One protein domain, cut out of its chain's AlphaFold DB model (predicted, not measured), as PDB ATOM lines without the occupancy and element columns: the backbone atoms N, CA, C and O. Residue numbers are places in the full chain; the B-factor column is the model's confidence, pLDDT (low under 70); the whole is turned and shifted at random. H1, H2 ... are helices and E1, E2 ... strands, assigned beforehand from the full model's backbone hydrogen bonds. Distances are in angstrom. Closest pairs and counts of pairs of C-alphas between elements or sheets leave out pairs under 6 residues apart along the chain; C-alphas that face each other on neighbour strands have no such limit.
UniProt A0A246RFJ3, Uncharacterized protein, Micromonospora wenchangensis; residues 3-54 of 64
ATOM      1  N   LYS A   3     220.365 118.892 323.562       55.56
ATOM      2  CA  LYS A   3     221.100 120.173 323.640       55.56
ATOM      3  C   LYS A   3     221.131 120.922 322.296       55.56
ATOM      4  O   LYS A   3     221.092 122.141 322.288       55.56
ATOM      5  N   ASN A   4     221.093 120.205 321.168       68.56
ATOM      6  CA  ASN A   4     221.093 120.821 319.836       68.56
ATOM      7  C   ASN A   4     219.766 121.499 319.473       68.56
ATOM      8  O   ASN A   4     219.763 122.398 318.639       68.56
ATOM      9  N   LEU A   5     218.643 121.085 320.069       74.81
ATOM     10  CA  LEU A   5     217.331 121.685 319.797       74.81
ATOM     11  C   LEU A   5     217.179 123.034 320.497       74.81
ATOM     12  O   LEU A   5     216.730 123.989 319.871       74.81
ATOM     13  N   ILE A   6     217.623 123.127 321.753       77.94
ATOM     14  CA  ILE A   6     217.591 124.380 322.519       77.94
ATOM     15  C   ILE A   6     218.497 125.418 321.853       77.94
ATOM     16  O   ILE A   6     218.053 126.531 321.590       77.94
ATOM     17  N   THR A   7     219.726 125.046 321.484       77.69
ATOM     18  CA  THR A   7     220.645 125.965 320.797       77.69
ATOM     19  C   THR A   7     220.082 126.440 319.458       77.69
ATOM     20  O   THR A   7     220.126 127.631 319.174       77.69
ATOM     21  N   LYS A   8     219.467 125.550 318.665       77.44
ATOM     22  CA  LYS A   8     218.823 125.927 317.393       77.44
ATOM     23  C   LYS A   8     217.616 126.846 317.579       77.44
ATOM     24  O   LYS A   8     217.424 127.755 316.776       77.44
ATOM     25  N   ALA A   9     216.807 126.618 318.612       77.00
ATOM     26  CA  ALA A   9     215.669 127.477 318.929       77.00
ATOM     27  C   ALA A   9     216.135 128.877 319.349       77.00
ATOM     28  O   ALA A   9     215.623 129.872 318.842       77.00
ATOM     29  N   VAL A  10     217.159 128.958 320.204       77.56
ATOM     30  CA  VAL A  10     217.764 130.234 320.608       77.56
ATOM     31  C   VAL A  10     218.363 130.951 319.400       77.56
ATOM     32  O   VAL A  10     218.081 132.130 319.207       77.56
ATOM     33  N   GLU A  11     219.110 130.245 318.547       75.62
ATOM     34  CA  GLU A  11     219.646 130.801 317.303       75.62
ATOM     35  C   GLU A  11     218.545 131.333 316.387       75.62
ATOM     36  O   GLU A  11     218.704 132.413 315.833       75.62
ATOM     37  N   ALA A  12     217.419 130.630 316.252       76.62
ATOM     38  CA  ALA A  12     216.297 131.090 315.440       76.62
ATOM     39  C   ALA A  12     215.660 132.385 315.975       76.62
ATOM     40  O   ALA A  12     215.250 133.220 315.170       76.62
ATOM     41  N   ILE A  13     215.615 132.570 317.299       79.94
ATOM     42  CA  ILE A  13     215.055 133.771 317.942       79.94
ATOM     43  C   ILE A  13     215.988 134.975 317.768       79.94
ATOM     44  O   ILE A  13     215.537 136.064 317.421       79.94
ATOM     45  N   ILE A  14     217.295 134.789 317.971       83.88
ATOM     46  CA  ILE A  14     218.269 135.891 317.884       83.88
ATOM     47  C   ILE A  14     218.666 136.229 316.445       83.88
ATOM     48  O   ILE A  14     219.268 137.273 316.208       83.88
ATOM     49  N   ARG A  15     218.376 135.367 315.464       86.00
ATOM     50  CA  ARG A  15     218.764 135.574 314.064       86.00
ATOM     51  C   ARG A  15     217.973 136.721 313.448       86.00
ATOM     52  O   ARG A  15     216.747 136.724 313.461       86.00
ATOM     53  N   CYS A  16     218.680 137.658 312.819       86.19
ATOM     54  CA  CYS A  16     218.038 138.754 312.101       86.19
ATOM     55  C   CYS A  16     217.133 138.200 310.990       86.19
ATOM     56  O   CYS A  16     217.602 137.489 310.094       86.19
ATOM     57  N   SER A  17     215.841 138.529 311.041       85.19
ATOM     58  CA  SER A  17     214.825 137.973 310.139       85.19
ATOM     59  C   SER A  17     214.977 138.464 308.698       85.19
ATOM     60  O   SER A  17     214.655 137.706 307.779       85.19
ATOM     61  N   ALA A  18     215.506 139.680 308.514       83.12
ATOM     62  CA  ALA A  18     215.688 140.336 307.220       83.12
ATOM     63  C   ALA A  18     216.836 139.720 306.407       83.12
ATOM     64  O   ALA A  18     216.652 139.364 305.249       83.12
ATOM     65  N   CYS A  19     218.007 139.526 307.021       85.25
ATOM     66  CA  CYS A  19     219.157 138.907 306.353       85.25
ATOM     67  C   CYS A  19     219.280 137.402 306.611       85.25
ATOM     68  O   CYS A  19     220.245 136.781 306.179       85.25
ATOM     69  N   LYS A  20     218.348 136.808 307.369       85.94
ATOM     70  CA  LYS A  20     218.431 135.412 307.823       85.94
ATOM     71  C   LYS A  20     219.829 135.114 308.362       85.94
ATOM     72  O   LYS A  20     220.459 134.132 307.990       85.94
ATOM     73  N   GLY A  21     220.355 135.967 309.231       84.25
ATOM     74  CA  GLY A  21     221.645 135.753 309.891       84.25
ATOM     75  C   GLY A  21     222.911 135.855 309.049       84.25
ATOM     76  O   GLY A  21     223.980 135.662 309.612       84.25
ATOM     77  N   SER A  22     222.835 136.188 307.761       86.88
ATOM     78  CA  SER A  22     224.037 136.411 306.944       86.88
ATOM     79  C   SER A  22     224.747 137.733 307.267       86.88
ATOM     80  O   SER A  22     225.883 137.940 306.861       86.88
ATOM     81  N   GLY A  23     224.054 138.673 307.926       86.12
ATOM     82  CA  GLY A  23     224.536 140.048 308.091       86.12
ATOM     83  C   GLY A  23     224.461 140.881 306.806       86.12
ATOM     84  O   GLY A  23     224.754 142.073 306.836       86.12
ATOM     85  N   GLN A  24     224.004 140.310 305.690       88.31
ATOM     86  CA  GLN A  24     223.964 140.974 304.390       88.31
ATOM     87  C   GLN A  24     222.625 140.761 303.674       88.31
ATOM     88  O   GLN A  24     221.997 139.711 303.790       88.31
ATOM     89  N   VAL A  25     222.181 141.757 302.914       85.06
ATOM     90  CA  VAL A  25     220.972 141.684 302.080       85.06
ATOM     91  C   VAL A  25     221.323 141.997 300.633       85.06
ATOM     92  O   VAL A  25     222.210 142.814 300.369       85.06
ATOM     93  N   ALA A  26     220.645 141.336 299.696       80.25
ATOM     94  CA  ALA A  26     220.770 141.661 298.284       80.25
ATOM     95  C   ALA A  26     220.295 143.103 298.072       80.25
ATOM     96  O   ALA A  26     219.181 143.462 298.454       80.25
ATOM     97  N   HIS A  27     221.160 143.936 297.507       73.50
ATOM     98  CA  HIS A  27     220.803 145.284 297.109       73.50
ATOM     99  C   HIS A  27     220.566 145.289 295.605       73.50
ATOM    100  O   HIS A  27     221.473 144.992 294.825       73.50
ATOM    101  N   TYR A  28     219.354 145.657 295.215       70.25
ATOM    102  CA  TYR A  28     218.981 145.825 293.821       70.25
ATOM    103  C   TYR A  28     219.232 147.275 293.426       70.25
ATOM    104  O   TYR A  28     218.834 148.196 294.141       70.25
ATOM    105  N   ILE A  29     219.929 147.490 292.316       63.72
ATOM    106  CA  ILE A  29     219.931 148.799 291.665       63.72
ATOM    107  C   ILE A  29     218.809 148.739 290.639       63.72
ATOM    108  O   ILE A  29     218.905 148.000 289.659       63.72
ATOM    109  N   GLN A  30     217.733 149.475 290.902       62.81
ATOM    110  CA  GLN A  30     216.690 149.675 289.912       62.81
ATOM    111  C   GLN A  30     217.181 150.767 288.959       62.81
ATOM    112  O   GLN A  30     217.355 151.918 289.359       62.81
ATOM    113  N   GLY A  31     217.503 150.381 287.727       62.84
ATOM    114  CA  GLY A  31     217.836 151.337 286.680       62.84
ATOM    115  C   GLY A  31     216.598 152.141 286.294       62.84
ATOM    116  O   GLY A  31     215.480 151.635 286.344       62.84
ATOM    117  N   CYS A  32     216.796 153.392 285.882       63.94
ATOM    118  CA  CYS A  32     215.707 154.269 285.431       63.94
ATOM    119  C   CYS A  32     215.152 153.886 284.049       63.94
ATOM    120  O   CYS A  32     214.163 154.464 283.611       63.94
ATOM    121  N   ASN A  33     215.804 152.949 283.357       64.69
ATOM    122  CA  ASN A  33     215.432 152.523 282.018       64.69
ATOM    123  C   ASN A  33     214.731 151.167 282.082       64.69
ATOM    124  O   ASN A  33     215.224 150.231 282.717       64.69
ATOM    125  N   ASP A  34     213.601 151.060 281.390       68.62
ATOM    126  CA  ASP A  34     212.924 149.787 281.185       68.62
ATOM    127  C   ASP A  34     213.777 148.877 280.293       68.62
ATOM    128  O   ASP A  34     214.364 149.317 279.302       68.62
ATOM    129  N   VAL A  35     213.801 147.585 280.610       78.12
ATOM    130  CA  VAL A  35     214.291 146.538 279.708       78.12
ATOM    131  C   VAL A  35     213.129 145.711 279.189       78.12
ATOM    132  O   VAL A  35     212.107 145.542 279.852       78.12
ATOM    133  N   ILE A  36     213.282 145.197 277.973       80.81
ATOM    134  CA  ILE A  36     212.329 144.261 277.383       80.81
ATOM    135  C   ILE A  36     212.748 142.852 277.800       80.81
ATOM    136  O   ILE A  36     213.859 142.416 277.499       80.81
ATOM    137  N   ASP A  37     211.878 142.150 278.526       80.12
ATOM    138  CA  ASP A  37     212.113 140.758 278.898       80.12
ATOM    139  C   ASP A  37     212.049 139.830 277.669       80.12
ATOM    140  O   ASP A  37     211.605 140.205 276.583       80.12
ATOM    141  N   LYS A  38     212.450 138.567 277.836       79.75
ATOM    142  CA  LYS A  38     212.416 137.545 276.770       79.75
ATOM    143  C   LYS A  38     211.025 137.278 276.162       79.75
ATOM    144  O   LYS A  38     210.925 136.558 275.175       79.75
ATOM    145  N   HIS A  39     209.964 137.802 276.768       86.44
ATOM    146  CA  HIS A  39     208.577 137.703 276.324       86.44
ATOM    147  C   HIS A  39     208.034 139.039 275.786       86.44
ATOM    148  O   HIS A  39     206.833 139.154 275.555       86.44
ATOM    149  N   GLY A  40     208.885 140.051 275.584       84.38
ATOM    150  CA  GLY A  40     208.483 141.347 275.037       84.38
ATOM    151  C   GLY A  40     207.893 142.320 276.062       84.38
ATOM    152  O   GLY A  40     207.401 143.383 275.679       84.38
ATOM    153  N   ARG A  41     207.913 141.995 277.360       84.38
ATOM    154  CA  ARG A  41     207.326 142.844 278.408       84.38
ATOM    155  C   ARG A  41     208.329 143.892 278.866       84.38
ATOM    156  O   ARG A  41     209.479 143.561 279.141       84.38
ATOM    157  N   ARG A  42     207.878 145.141 279.010       82.94
ATOM    158  CA  ARG A  42     208.663 146.193 279.668       82.94
ATOM    159  C   ARG A  42     208.696 145.919 281.164       82.94
ATOM    160  O   ARG A  42     207.651 145.891 281.811       82.94
ATOM    161  N   VAL A  43     209.887 145.693 281.692       78.81
ATOM    162  CA  VAL A  43     210.137 145.512 283.120       78.81
ATOM    163  C   VAL A  43     211.224 146.485 283.549       78.81
ATOM    164  O   VAL A  43     212.115 146.809 282.764       78.81
ATOM    165  N   ALA A  44     211.167 146.953 284.793       72.62
ATOM    166  CA  ALA A  44     212.231 147.790 285.327       72.62
ATOM    167  C   ALA A  44     213.563 147.025 285.274       72.62
ATOM    168  O   ALA A  44     213.622 145.861 285.685       72.62
ATOM    169  N   TYR A  45     214.629 147.665 284.788       71.88
ATOM    170  CA  TYR A  45     215.966 147.087 284.886       71.88
ATOM    171  C   TYR A  45     216.327 146.893 286.358       71.88
ATOM    172  O   TYR A  45     216.354 147.854 287.126       71.88
ATOM    173  N   THR A  46     216.629 145.661 286.754       66.25
ATOM    174  CA  THR A  46     217.130 145.349 288.094       66.25
ATOM    175  C   THR A  46     218.460 144.627 287.972       66.25
ATOM    176  O   THR A  46     218.499 143.495 287.492       66.25
ATOM    177  N   ASP A  47     219.537 145.261 288.431       63.78
ATOM    178  CA  ASP A  47     220.829 144.594 288.591       63.78
ATOM    179  C   ASP A  47     220.955 144.074 290.029       63.78
ATOM    180  O   ASP A  47     220.898 144.838 291.002       63.78
ATOM    181  N   CYS A  48     221.062 142.755 290.161       64.56
ATOM    182  CA  CYS A  48     221.083 142.034 291.428       64.56
ATOM    183  C   CYS A  48     222.516 141.596 291.747       64.56
ATOM    184  O   CYS A  48     222.821 140.414 291.607       64.56
ATOM    185  N   THR A  49     223.423 142.497 292.133       58.97
ATOM    186  CA  THR A  49     224.845 142.085 292.196       58.97
ATOM    187  C   THR A  49     225.633 142.477 293.437       58.97
ATOM    188  O   THR A  49     226.657 141.845 293.693       58.97
ATOM    189  N   ARG A  50     225.187 143.415 294.285       67.88
ATOM    190  CA  ARG A  50     225.903 143.692 295.549       67.88
ATOM    191  C   ARG A  50     225.096 143.312 296.778       67.88
ATOM    192  O   ARG A  50     224.059 143.898 297.072       67.88
ATOM    193  N   PHE A  51     225.636 142.375 297.551       79.38
ATOM    194  CA  PHE A  51     225.251 142.201 298.943       79.38
ATOM    195  C   PHE A  51     225.752 143.406 299.742       79.38
ATOM    196  O   PHE A  51     226.940 143.729 299.717       79.38
ATOM    197  N   LYS A  52     224.842 144.101 300.423       84.81
ATOM    198  CA  LYS A  52     225.178 145.188 301.348       84.81
ATOM    199  C   LYS A  52     224.923 144.754 302.779       84.81
ATOM    200  O   LYS A  52     224.113 143.862 303.030       84.81
ATOM    201  N   THR A  53     225.594 145.418 303.714       87.81
ATOM    202  CA  THR A  53     225.346 145.275 305.150       87.81
ATOM    203  C   THR A  53     223.856 145.413 305.437       87.81
ATOM    204  O   THR A  53     223.222 146.378 305.012       87.81
ATOM    205  N   CYS A  54     223.294 144.434 306.141       86.56
ATOM    206  CA  CYS A  54     221.891 144.450 306.521       86.56
ATOM    207  C   CYS A  54     221.620 145.664 307.425       86.56
ATOM    208  O   CYS A  54     222.187 145.717 308.520       86.56
TER     209      CYS A  54
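What this domain is: This is residues 3 to 54 of the 64 residues of an uncharacterized protein of Micromonospora wenchangensis (UniProt A0A246RFJ3). A helix, H1, sticks out with residues 3 to 10 from one end of a long, two-stranded hairpin, E1 and E2, whose far end is folded over at a bend. The printed part has 52 residues, with one named helix and two named strands in the order H1, E1, E2, a mixed class. The sheet is antiparallel. The whole is an extended rod of 54 by 23 by 13 A, with a radius of gyration of the C-alphas of 17.8 A.

Where its parts are: H1, residues 3 to 14, begins with C-alpha 3 at (221.100, 120.173, 323.640) and is 17.0 A long from first to last C-alpha. E1, residues 24 to 36, measures 29.6 A and bends by 90 degrees at residue 33. E2, residues 42 to 53, measures 30.5 A, bends by 60 degrees at residue 50 and ends with C-alpha 53 at (225.346, 145.275, 305.150).

How they stand to each other: Every O i to N i+4 pair of H1 is within hydrogen-bond range. H1 and E2 are apart. E1 and E2 form a hairpin, antiparallel at 159 degrees; N 25 and O 52, 2.9 A apart, and N 35 and O 43, 2.8 A apart, are within hydrogen-bond range.

The domain as a whole: The C-alphas of Lys 3 and Gly 40, the two farthest apart, are 54.5 A from each other. The printed part has no cut. The link from H1 to E1 is short, that from E1 to E2 tight. Mean pLDDT of the printed part is 76.8; residues 3 to 4, 29 to 34 and 46 to 50 are under 70.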